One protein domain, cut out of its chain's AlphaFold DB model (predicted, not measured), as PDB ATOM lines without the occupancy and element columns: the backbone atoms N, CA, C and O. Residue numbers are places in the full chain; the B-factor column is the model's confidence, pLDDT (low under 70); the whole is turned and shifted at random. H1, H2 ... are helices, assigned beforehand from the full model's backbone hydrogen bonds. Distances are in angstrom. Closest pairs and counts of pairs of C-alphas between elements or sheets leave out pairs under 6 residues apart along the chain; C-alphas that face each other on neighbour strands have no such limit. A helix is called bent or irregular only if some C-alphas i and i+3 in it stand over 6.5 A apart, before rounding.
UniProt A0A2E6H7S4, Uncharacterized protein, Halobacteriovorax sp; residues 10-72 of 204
ATOM      1  N   ASN A  10     -22.550 -33.406  27.631       82.38
ATOM      2  CA  ASN A  10     -22.381 -34.759  27.103       82.38
ATOM      3  C   ASN A  10     -20.920 -35.143  26.816       82.38
ATOM      4  O   ASN A  10     -20.613 -36.332  26.762       82.38
ATOM      5  N   LEU A  11     -20.004 -34.182  26.646       85.38
ATOM      6  CA  LEU A  11     -18.593 -34.463  26.355       85.38
ATOM      7  C   LEU A  11     -17.909 -35.122  27.553       85.38
ATOM      8  O   LEU A  11     -17.207 -36.117  27.391       85.38
ATOM      9  N   GLY A  12     -18.147 -34.608  28.761       88.38
ATOM     10  CA  GLY A  12     -17.618 -35.215  29.981       88.38
ATOM     11  C   GLY A  12     -18.138 -36.640  30.185       88.38
ATOM     12  O   GLY A  12     -17.368 -37.535  30.534       88.38
ATOM     13  N   ALA A  13     -19.426 -36.873  29.912       89.88
ATOM     14  CA  ALA A  13     -20.024 -38.207  29.958       89.88
ATOM     15  C   ALA A  13     -19.406 -39.155  28.918       89.88
ATOM     16  O   ALA A  13     -19.050 -40.277  29.269       89.88
ATOM     17  N   TYR A  14     -19.208 -38.685  27.683       90.25
ATOM     18  CA  TYR A  14     -18.576 -39.451  26.607       90.25
ATOM     19  C   TYR A  14     -17.118 -39.826  26.915       90.25
ATOM     20  O   TYR A  14     -16.716 -40.972  26.737       90.25
ATOM     21  N   ILE A  15     -16.319 -38.891  27.440       92.06
ATOM     22  CA  ILE A  15     -14.932 -39.180  27.841       92.06
ATOM     23  C   ILE A  15     -14.911 -40.281  28.905       92.06
ATOM     24  O   ILE A  15     -14.107 -41.203  28.819       92.06
ATOM     25  N   ARG A  16     -15.815 -40.213  29.889       90.75
ATOM     26  CA  ARG A  16     -15.915 -41.217  30.957       90.75
ATOM     27  C   ARG A  16     -16.426 -42.573  30.472       90.75
ATOM     28  O   ARG A  16     -16.073 -43.578  31.081       90.75
ATOM     29  N   SER A  17     -17.242 -42.619  29.418       93.12
ATOM     30  CA  SER A  17     -17.708 -43.888  28.846       93.12
ATOM     31  C   SER A  17     -16.632 -44.619  28.045       93.12
ATOM     32  O   SER A  17     -16.780 -45.813  27.815       93.12
ATOM     33  N   GLU A  18     -15.549 -43.938  27.661       94.69
ATOM     34  CA  GLU A  18     -14.460 -44.480  26.846       94.69
ATOM     35  C   GLU A  18     -13.146 -44.554  27.651       94.69
ATOM     36  O   GLU A  18     -12.391 -43.578  27.690       94.69
ATOM     37  N   PRO A  19     -12.799 -45.700  28.279       93.44
ATOM     38  CA  PRO A  19     -11.672 -45.788  29.217       93.44
ATOM     39  C   PRO A  19     -10.322 -45.358  28.633       93.44
ATOM     40  O   PRO A  19      -9.518 -44.725  29.314       93.44
ATOM     41  N   GLY A  20     -10.072 -45.677  27.360       92.50
ATOM     42  CA  GLY A  20      -8.854 -45.254  26.670       92.50
ATOM     43  C   GLY A  20      -8.792 -43.739  26.470       92.50
ATOM     44  O   GLY A  20      -7.726 -43.141  26.614       92.50
ATOM     45  N   PHE A  21      -9.933 -43.105  26.190       92.62
ATOM     46  CA  PHE A  21     -10.010 -41.656  26.058       92.62
ATOM     47  C   PHE A  21      -9.852 -40.980  27.425       92.62
ATOM     48  O   PHE A  21      -9.043 -40.061  27.556       92.62
ATOM     49  N   LEU A  22     -10.528 -41.482  28.461       93.69
ATOM     50  CA  LEU A  22     -10.363 -40.995  29.829       93.69
ATOM     51  C   LEU A  22      -8.894 -41.026  30.266       93.69
ATOM     52  O   LEU A  22      -8.371 -39.998  30.690       93.69
ATOM     53  N   ALA A  23      -8.202 -42.152  30.071       92.69
ATOM     54  CA  ALA A  23      -6.793 -42.292  30.435       92.69
ATOM     55  C   ALA A  23      -5.883 -41.287  29.704       92.69
ATOM     56  O   ALA A  23      -4.914 -40.785  30.277       92.69
ATOM     57  N   LEU A  24      -6.185 -40.964  28.440       93.69
ATOM     58  CA  LEU A  24      -5.455 -39.934  27.693       93.69
ATOM     59  C   LEU A  24      -5.700 -38.535  28.257       93.69
ATOM     60  O   LEU A  24      -4.743 -37.770  28.399       93.69
ATOM     61  N   VAL A  25      -6.951 -38.208  28.593       93.31
ATOM     62  CA  VAL A  25      -7.297 -36.921  29.211       93.31
ATOM     63  C   VAL A  25      -6.609 -36.791  30.568       93.31
ATOM     64  O   VAL A  25      -5.917 -35.810  30.814       93.31
ATOM     65  N   GLU A  26      -6.710 -37.802  31.423       90.75
ATOM     66  CA  GLU A  26      -6.069 -37.823  32.739       90.75
ATOM     67  C   GLU A  26      -4.545 -37.662  32.647       90.75
ATOM     68  O   GLU A  26      -3.939 -36.896  33.394       90.75
ATOM     69  N   ARG A  27      -3.908 -38.326  31.679       90.94
ATOM     70  CA  ARG A  27      -2.457 -38.248  31.484       90.94
ATOM     71  C   ARG A  27      -1.990 -36.894  30.949       90.94
ATOM     72  O   ARG A  27      -0.946 -36.411  31.376       90.94
ATOM     73  N   CYS A  28      -2.701 -36.326  29.975       94.81
ATOM     74  CA  CYS A  28      -2.200 -35.202  29.173       94.81
ATOM     75  C   CYS A  28      -2.755 -33.832  29.600       94.81
ATOM     76  O   CYS A  28      -2.459 -32.820  28.957       94.81
ATOM     77  N   PHE A  29      -3.595 -33.795  30.638       94.81
ATOM     78  CA  PHE A  29      -4.238 -32.577  31.146       94.81
ATOM     79  C   PHE A  29      -4.012 -32.363  32.649       94.81
ATOM     80  O   PHE A  29      -4.672 -31.524  33.261       94.81
ATOM     81  N   SER A  30      -3.053 -33.074  33.248       91.19
ATOM     82  CA  SER A  30      -2.710 -32.929  34.668       91.19
ATOM     83  C   SER A  30      -2.197 -31.536  35.042       91.19
ATOM     84  O   SER A  30      -2.261 -31.150  36.202       91.19
ATOM     85  N   ASP A  31      -1.690 -30.772  34.071       91.00
ATOM     86  CA  ASP A  31      -1.274 -29.375  34.229       91.00
ATOM     87  C   ASP A  31      -2.449 -28.379  34.252       91.00
ATOM     88  O   ASP A  31      -2.248 -27.215  34.588       91.00
ATOM     89  N   VAL A  32      -3.662 -28.812  33.888       91.94
ATOM     90  CA  VAL A  32      -4.878 -27.978  33.900       91.94
ATOM     91  C   VAL A  32      -5.663 -28.177  35.192       91.94
ATOM     92  O   VAL A  32      -6.119 -27.207  35.793       91.94
ATOM     93  N   ASP A  33      -5.818 -29.427  35.630       91.06
ATOM     94  CA  ASP A  33      -6.398 -29.766  36.929       91.06
ATOM     95  C   ASP A  33      -5.641 -30.946  37.532       91.06
ATOM     96  O   ASP A  33      -5.760 -32.071  37.054       91.06
ATOM     97  N   GLU A  34      -4.917 -30.711  38.624       88.81
ATOM     98  CA  GLU A  34      -4.155 -31.749  39.335       88.81
ATOM     99  C   GLU A  34      -5.049 -32.886  39.855       88.81
ATOM    100  O   GLU A  34      -4.593 -34.012  40.041       88.81
ATOM    101  N   LYS A  35      -6.341 -32.603  40.079       89.31
ATOM    102  CA  LYS A  35      -7.344 -33.596  40.493       89.31
ATOM    103  C   LYS A  35      -7.985 -34.336  39.318       89.31
ATOM    104  O   LYS A  35      -8.866 -35.159  39.551       89.31
ATOM    105  N   LEU A  36      -7.576 -34.025  38.087       87.25
ATOM    106  CA  LEU A  36      -7.984 -34.691  36.850       87.25
ATOM    107  C   LEU A  36      -9.503 -34.725  36.619       87.25
ATOM    108  O   LEU A  36     -10.037 -35.642  35.998       87.25
ATOM    109  N   ARG A  37     -10.238 -33.717  37.101       88.75
ATOM    110  CA  ARG A  37     -11.694 -33.675  36.936       88.75
ATOM    111  C   ARG A  37     -12.013 -33.212  35.522       88.75
ATOM    112  O   ARG A  37     -11.834 -32.042  35.190       88.75
ATOM    113  N   THR A  38     -12.560 -34.115  34.708       88.50
ATOM    114  CA  THR A  38     -12.904 -33.862  33.298       88.50
ATOM    115  C   THR A  38     -13.735 -32.590  33.111       88.50
ATOM    116  O   THR A  38     -13.428 -31.781  32.244       88.50
ATOM    117  N   GLU A  39     -14.742 -32.363  33.961       88.69
ATOM    118  CA  GLU A  39     -15.596 -31.168  33.875       88.69
ATOM    119  C   GLU A  39     -14.826 -29.874  34.149       88.69
ATOM    120  O   GLU A  39     -15.070 -28.851  33.516       88.69
ATOM    121  N   THR A  40     -13.879 -29.908  35.089       90.38
ATOM    122  CA  THR A  40     -13.015 -28.762  35.383       90.38
ATOM    123  C   THR A  40     -12.082 -28.498  34.209       90.38
ATOM    124  O   THR A  40     -12.005 -27.365  33.756       90.38
ATOM    125  N   ILE A  41     -11.462 -29.543  33.654       91.75
ATOM    126  CA  ILE A  41     -10.581 -29.440  32.484       91.75
ATOM    127  C   ILE A  41     -11.317 -28.816  31.288       91.75
ATOM    128  O   ILE A  41     -10.819 -27.860  30.692       91.75
ATOM    129  N   ILE A  42     -12.511 -29.323  30.954       89.88
ATOM    130  CA  ILE A  42     -13.318 -28.815  29.835       89.88
ATOM    131  C   ILE A  42     -13.708 -27.353  30.073       89.88
ATOM    132  O   ILE A  42     -13.537 -26.529  29.176       89.88
ATOM    133  N   LYS A  43     -14.186 -27.005  31.275       89.94
ATOM    134  CA  LYS A  43     -14.577 -25.624  31.605       89.94
ATOM    135  C   LYS A  43     -13.396 -24.656  31.575       89.94
ATOM    136  O   LYS A  43     -13.553 -23.539  31.096       89.94
ATOM    137  N   SER A  44     -12.228 -25.072  32.060       91.56
ATOM    138  CA  SER A  44     -11.027 -24.230  32.097       91.56
ATOM    139  C   SER A  44     -10.455 -23.947  30.709       91.56
ATOM    140  O   SER A  44      -9.963 -22.848  30.472       91.56
ATOM    141  N   LEU A  45     -10.503 -24.918  29.792       91.44
ATOM    142  CA  LEU A  45      -9.955 -24.766  28.440       91.44
ATOM    143  C   LEU A  45     -10.971 -24.251  27.411       91.44
ATOM    144  O   LEU A  45     -10.576 -23.722  26.369       91.44
ATOM    145  N   GLY A  46     -12.263 -24.464  27.659       90.31
ATOM    146  CA  GLY A  46     -13.303 -24.365  26.639       90.31
ATOM    147  C   GLY A  46     -13.126 -25.392  25.509       90.31
ATOM    148  O   GLY A  46     -12.165 -26.168  25.473       90.31
ATOM    149  N   TRP A  47     -14.046 -25.375  24.537       88.19
ATOM    150  CA  TRP A  47     -14.008 -26.296  23.390       88.19
ATOM    151  C   TRP A  47     -12.703 -26.227  22.609       88.19
ATOM    152  O   TRP A  47     -12.059 -27.246  22.376       88.19
ATOM    153  N   TYR A  48     -12.313 -25.017  22.202       90.50
ATOM    154  CA  TYR A  48     -11.155 -24.817  21.339       90.50
ATOM    155  C   TYR A  48      -9.865 -25.265  22.028       90.50
ATOM    156  O   TYR A  48      -9.061 -25.960  21.409       90.50
ATOM    157  N   GLY A  49      -9.687 -24.945  23.314       93.12
ATOM    158  CA  GLY A  49      -8.517 -25.378  24.078       93.12
ATOM    159  C   GLY A  49      -8.460 -26.897  24.237       93.12
ATOM    160  O   GLY A  49      -7.422 -27.504  23.964       93.12
ATOM    161  N   PHE A  50      -9.585 -27.524  24.598       93.56
ATOM    162  CA  PHE A  50      -9.673 -28.978  24.731       93.56
ATOM    163  C   PHE A  50      -9.399 -29.689  23.394       93.56
ATOM    164  O   PHE A  50      -8.516 -30.544  23.314       93.56
ATOM    165  N   ARG A  51     -10.093 -29.283  22.323       92.94
ATOM    166  CA  ARG A  51      -9.947 -29.815  20.959       92.94
ATOM    167  C   ARG A  51      -8.515 -29.687  20.445       92.94
ATOM    168  O   ARG A  51      -7.966 -30.660  19.935       92.94
ATOM    169  N   ASN A  52      -7.906 -28.507  20.571       95.75
ATOM    170  CA  ASN A  52      -6.547 -28.263  20.082       95.75
ATOM    171  C   ASN A  52      -5.533 -29.129  20.832       95.75
ATOM    172  O   ASN A  52      -4.652 -29.723  20.215       95.75
ATOM    173  N   ARG A  53      -5.683 -29.268  22.152       95.81
ATOM    174  CA  ARG A  53      -4.803 -30.132  22.938       95.81
ATOM    175  C   ARG A  53      -4.969 -31.608  22.577       95.81
ATOM    176  O   ARG A  53      -3.965 -32.293  22.408       95.81
ATOM    177  N   MET A  54      -6.200 -32.079  22.382       95.31
ATOM    178  CA  MET A  54      -6.449 -33.435  21.882       95.31
ATOM    179  C   MET A  54      -5.829 -33.666  20.504       95.31
ATOM    180  O   MET A  54      -5.154 -34.672  20.297       95.31
ATOM    181  N   ALA A  55      -5.987 -32.723  19.575       96.19
ATOM    182  CA  ALA A  55      -5.362 -32.803  18.260       96.19
ATOM    183  C   ALA A  55      -3.829 -32.903  18.359       96.19
ATOM    184  O   ALA A  55      -3.235 -33.760  17.708       96.19
ATOM    185  N   ALA A  56      -3.192 -32.096  19.214       97.00
ATOM    186  CA  ALA A  56      -1.748 -32.155  19.446       97.00
ATOM    187  C   ALA A  56      -1.290 -33.529  19.967       97.00
ATOM    188  O   ALA A  56      -0.312 -34.070  19.459       97.00
ATOM    189  N   ILE A  57      -2.033 -34.136  20.902       96.31
ATOM    190  CA  ILE A  57      -1.757 -35.488  21.426       96.31
ATOM    191  C   ILE A  57      -1.714 -36.524  20.296       96.31
ATOM    192  O   ILE A  57      -0.783 -37.329  20.229       96.31
ATOM    193  N   PHE A  58      -2.701 -36.503  19.394       95.12
ATOM    194  CA  PHE A  58      -2.755 -37.439  18.268       95.12
ATOM    195  C   PHE A  58      -1.667 -37.171  17.227       95.12
ATOM    196  O   PHE A  58      -1.076 -38.121  16.714       95.12
ATOM    197  N   LEU A  59      -1.369 -35.904  16.931       94.88
ATOM    198  CA  LEU A  59      -0.287 -35.540  16.015       94.88
ATOM    199  C   LEU A  59       1.077 -35.993  16.550       94.88
ATOM    200  O   LEU A  59       1.861 -36.570  15.803       94.88
ATOM    201  N   GLU A  60       1.346 -35.804  17.842       94.88
ATOM    202  CA  GLU A  60       2.574 -36.304  18.465       94.88
ATOM    203  C   GLU A  60       2.657 -37.822  18.476       94.88
ATOM    204  O   GLU A  60       3.732 -38.369  18.240       94.88
ATOM    205  N   TYR A  61       1.539 -38.509  18.718       94.25
ATOM    206  CA  TYR A  61       1.512 -39.962  18.633       94.25
ATOM    207  C   TYR A  61       1.903 -40.444  17.233       94.25
ATOM    208  O   TYR A  61       2.700 -41.370  17.124       94.25
ATOM    209  N   GLN A  62       1.405 -39.805  16.169       92.06
ATOM    210  CA  GLN A  62       1.807 -40.163  14.803       92.06
ATOM    211  C   GLN A  62       3.291 -39.890  14.536       92.06
ATOM    212  O   GLN A  62       3.947 -40.694  13.885       92.06
ATOM    213  N   LEU A  63       3.836 -38.790  15.062       90.88
ATOM    214  CA  LEU A  63       5.244 -38.431  14.868       90.88
ATOM    215  C   LEU A  63       6.213 -39.329  15.652       90.88
ATOM    216  O   LEU A  63       7.283 -39.666  15.153       90.88
ATOM    217  N   ASN A  64       5.851 -39.706  16.880       92.75
ATOM    218  CA  ASN A  64       6.767 -40.324  17.845       92.75
ATOM    219  C   ASN A  64       6.410 -41.779  18.201       92.75
ATOM    220  O   ASN A  64       7.141 -42.432  18.950       92.75
ATOM    221  N   GLY A  65       5.261 -42.282  17.743       92.81
ATOM    222  CA  GLY A  65       4.717 -43.603  18.082       92.81
ATOM    223  C   GLY A  65       4.257 -43.755  19.537       92.81
ATOM    224  O   GLY A  65       3.993 -44.872  19.985       92.81
ATOM    225  N   LYS A  66       4.215 -42.666  20.318       93.56
ATOM    226  CA  LYS A  66       3.887 -42.666  21.752       93.56
ATOM    227  C   LYS A  66       3.124 -41.404  22.134       93.56
ATOM    228  O   LYS A  66       3.446 -40.320  21.659       93.56
ATOM    229  N   PHE A  67       2.148 -41.545  23.029       94.38
ATOM    230  CA  PHE A  67       1.402 -40.400  23.545       94.38
ATOM    231  C   PHE A  67       2.276 -39.550  24.482       94.38
ATOM    232  O   PHE A  67       2.955 -40.114  25.357       94.38
ATOM    233  N   PRO A  68       2.256 -38.213  24.334       93.75
ATOM    234  CA  PRO A  68       3.043 -37.324  25.174       93.75
ATOM    235  C   PRO A  68       2.551 -37.328  26.628       93.75
ATOM    236  O   PRO A  68       1.497 -37.867  26.963       93.75
ATOM    237  N   ILE A  69       3.351 -36.739  27.515       90.06
ATOM    238  CA  ILE A  69       2.895 -36.341  28.859       90.06
ATOM    239  C   ILE A  69       2.393 -34.896  28.807       90.06
ATOM    240  O   ILE A  69       1.331 -34.585  29.329       90.06
ATOM    241  N   LYS A  70       3.139 -34.022  28.121       92.69
ATOM    242  CA  LYS A  70       2.770 -32.627  27.891       92.69
ATOM    243  C   LYS A  70       2.639 -32.377  26.386       92.69
ATOM    244  O   LYS A  70       3.664 -32.429  25.710       92.69
ATOM    245  N   PRO A  71       1.429 -32.105  25.873       93.56
ATOM    246  CA  PRO A  71       1.225 -31.907  24.442       93.56
ATOM    247  C   PRO A  71       1.866 -30.614  23.913       93.56
ATOM    248  O   PRO A  71       1.732 -29.549  24.522       93.56
ATOM    249  N   ASN A  72       2.507 -30.691  22.751       94.75
ATOM    250  CA  ASN A  72       3.059 -29.584  21.985       94.75
ATOM    251  C   ASN A  72       1.979 -28.952  21.092       94.75
ATOM    252  O   ASN A  72       1.712 -29.403  19.976       94.75
TER     253      ASN A  72
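What this domain is: This is residues 10 to 72 of the 204 residues of an uncharacterized protein of Halobacteriovorax sp (UniProt A0A2E6H7S4). A long, sharply kinked helix, H3, makes an L, and two short helices, H1 and H2, make a second corner beside the L's first limb; H1 meets that limb near Thr 38. From the kink near residue 47 the long limb of H3 runs away from H1 to Asn 64, and residues 65 to 72 then fold back toward H2. The printed part has 63 residues with three named helices, in the order H1, H2, H3, and no named strand; its class is all helix. The whole is compact, with a radius of gyration of the C-alphas of 11.0 A and a rounded outline of 29 by 21 by 20 A.

Where its parts are: H1 holds residues 10 to 17 and begins at C-alpha 10 at (-22.381, -34.759, 27.103). After the single residue Glu 18, H2 holds residues 19 to 28 and is 14.2 A long from first to last C-alpha, ending at C-alpha 28 at (-2.200, -35.202, 29.173). Residues 29 to 37 lead to H3, residues 38 to 64, the longest helix, which measures 25.8 A from first to last C-alpha and ends at C-alpha 64 at (6.767, -40.324, 17.845). H3 is irregular: C-alphas 44 and 47 are 9.4 A apart, and its line is a rough one; it has a kink of 107 degrees near residue 47.

How they stand to each other: H1 and H2 touch only at the corner by their link, and only just, with 3 pairs of C-alphas within 8 A; the closest C-alphas are those of Ile 15 and Leu 22, 5.3 A apart. Their lines are only just about perpendicular, at 73 degrees. H3 touches H1 with residues 38 to 42 alone; the closest C-alphas are those of Gly 12 and Thr 38, 5.9 A apart. These two run the same way at a steep tilt of 56 degrees. H2 and H3 only just touch, with 3 pairs of C-alphas within 8 A; the closest are those of Val 25 and Thr 38, 7.6 A apart. The lines of H2 and H3 are about perpendicular, at 87 degrees. In H1 and H2 every O i to N i+4 pair is within hydrogen-bond range; in H3, 21 of 23 pairs are.

The domain as a whole: The two C-alphas farthest apart are those of Asn 10 and Asn 64, 31.1 A, while the first and last printed C-alphas, of Asn 10 and Asn 72, are 26.5 A apart. The printed part has no cut. The link from H1 to H2 is tight, and the link from H2 to H3 is short, with 9 residues between them. The mean pLDDT of the printed part is 92.0, and no printed residue is under 70.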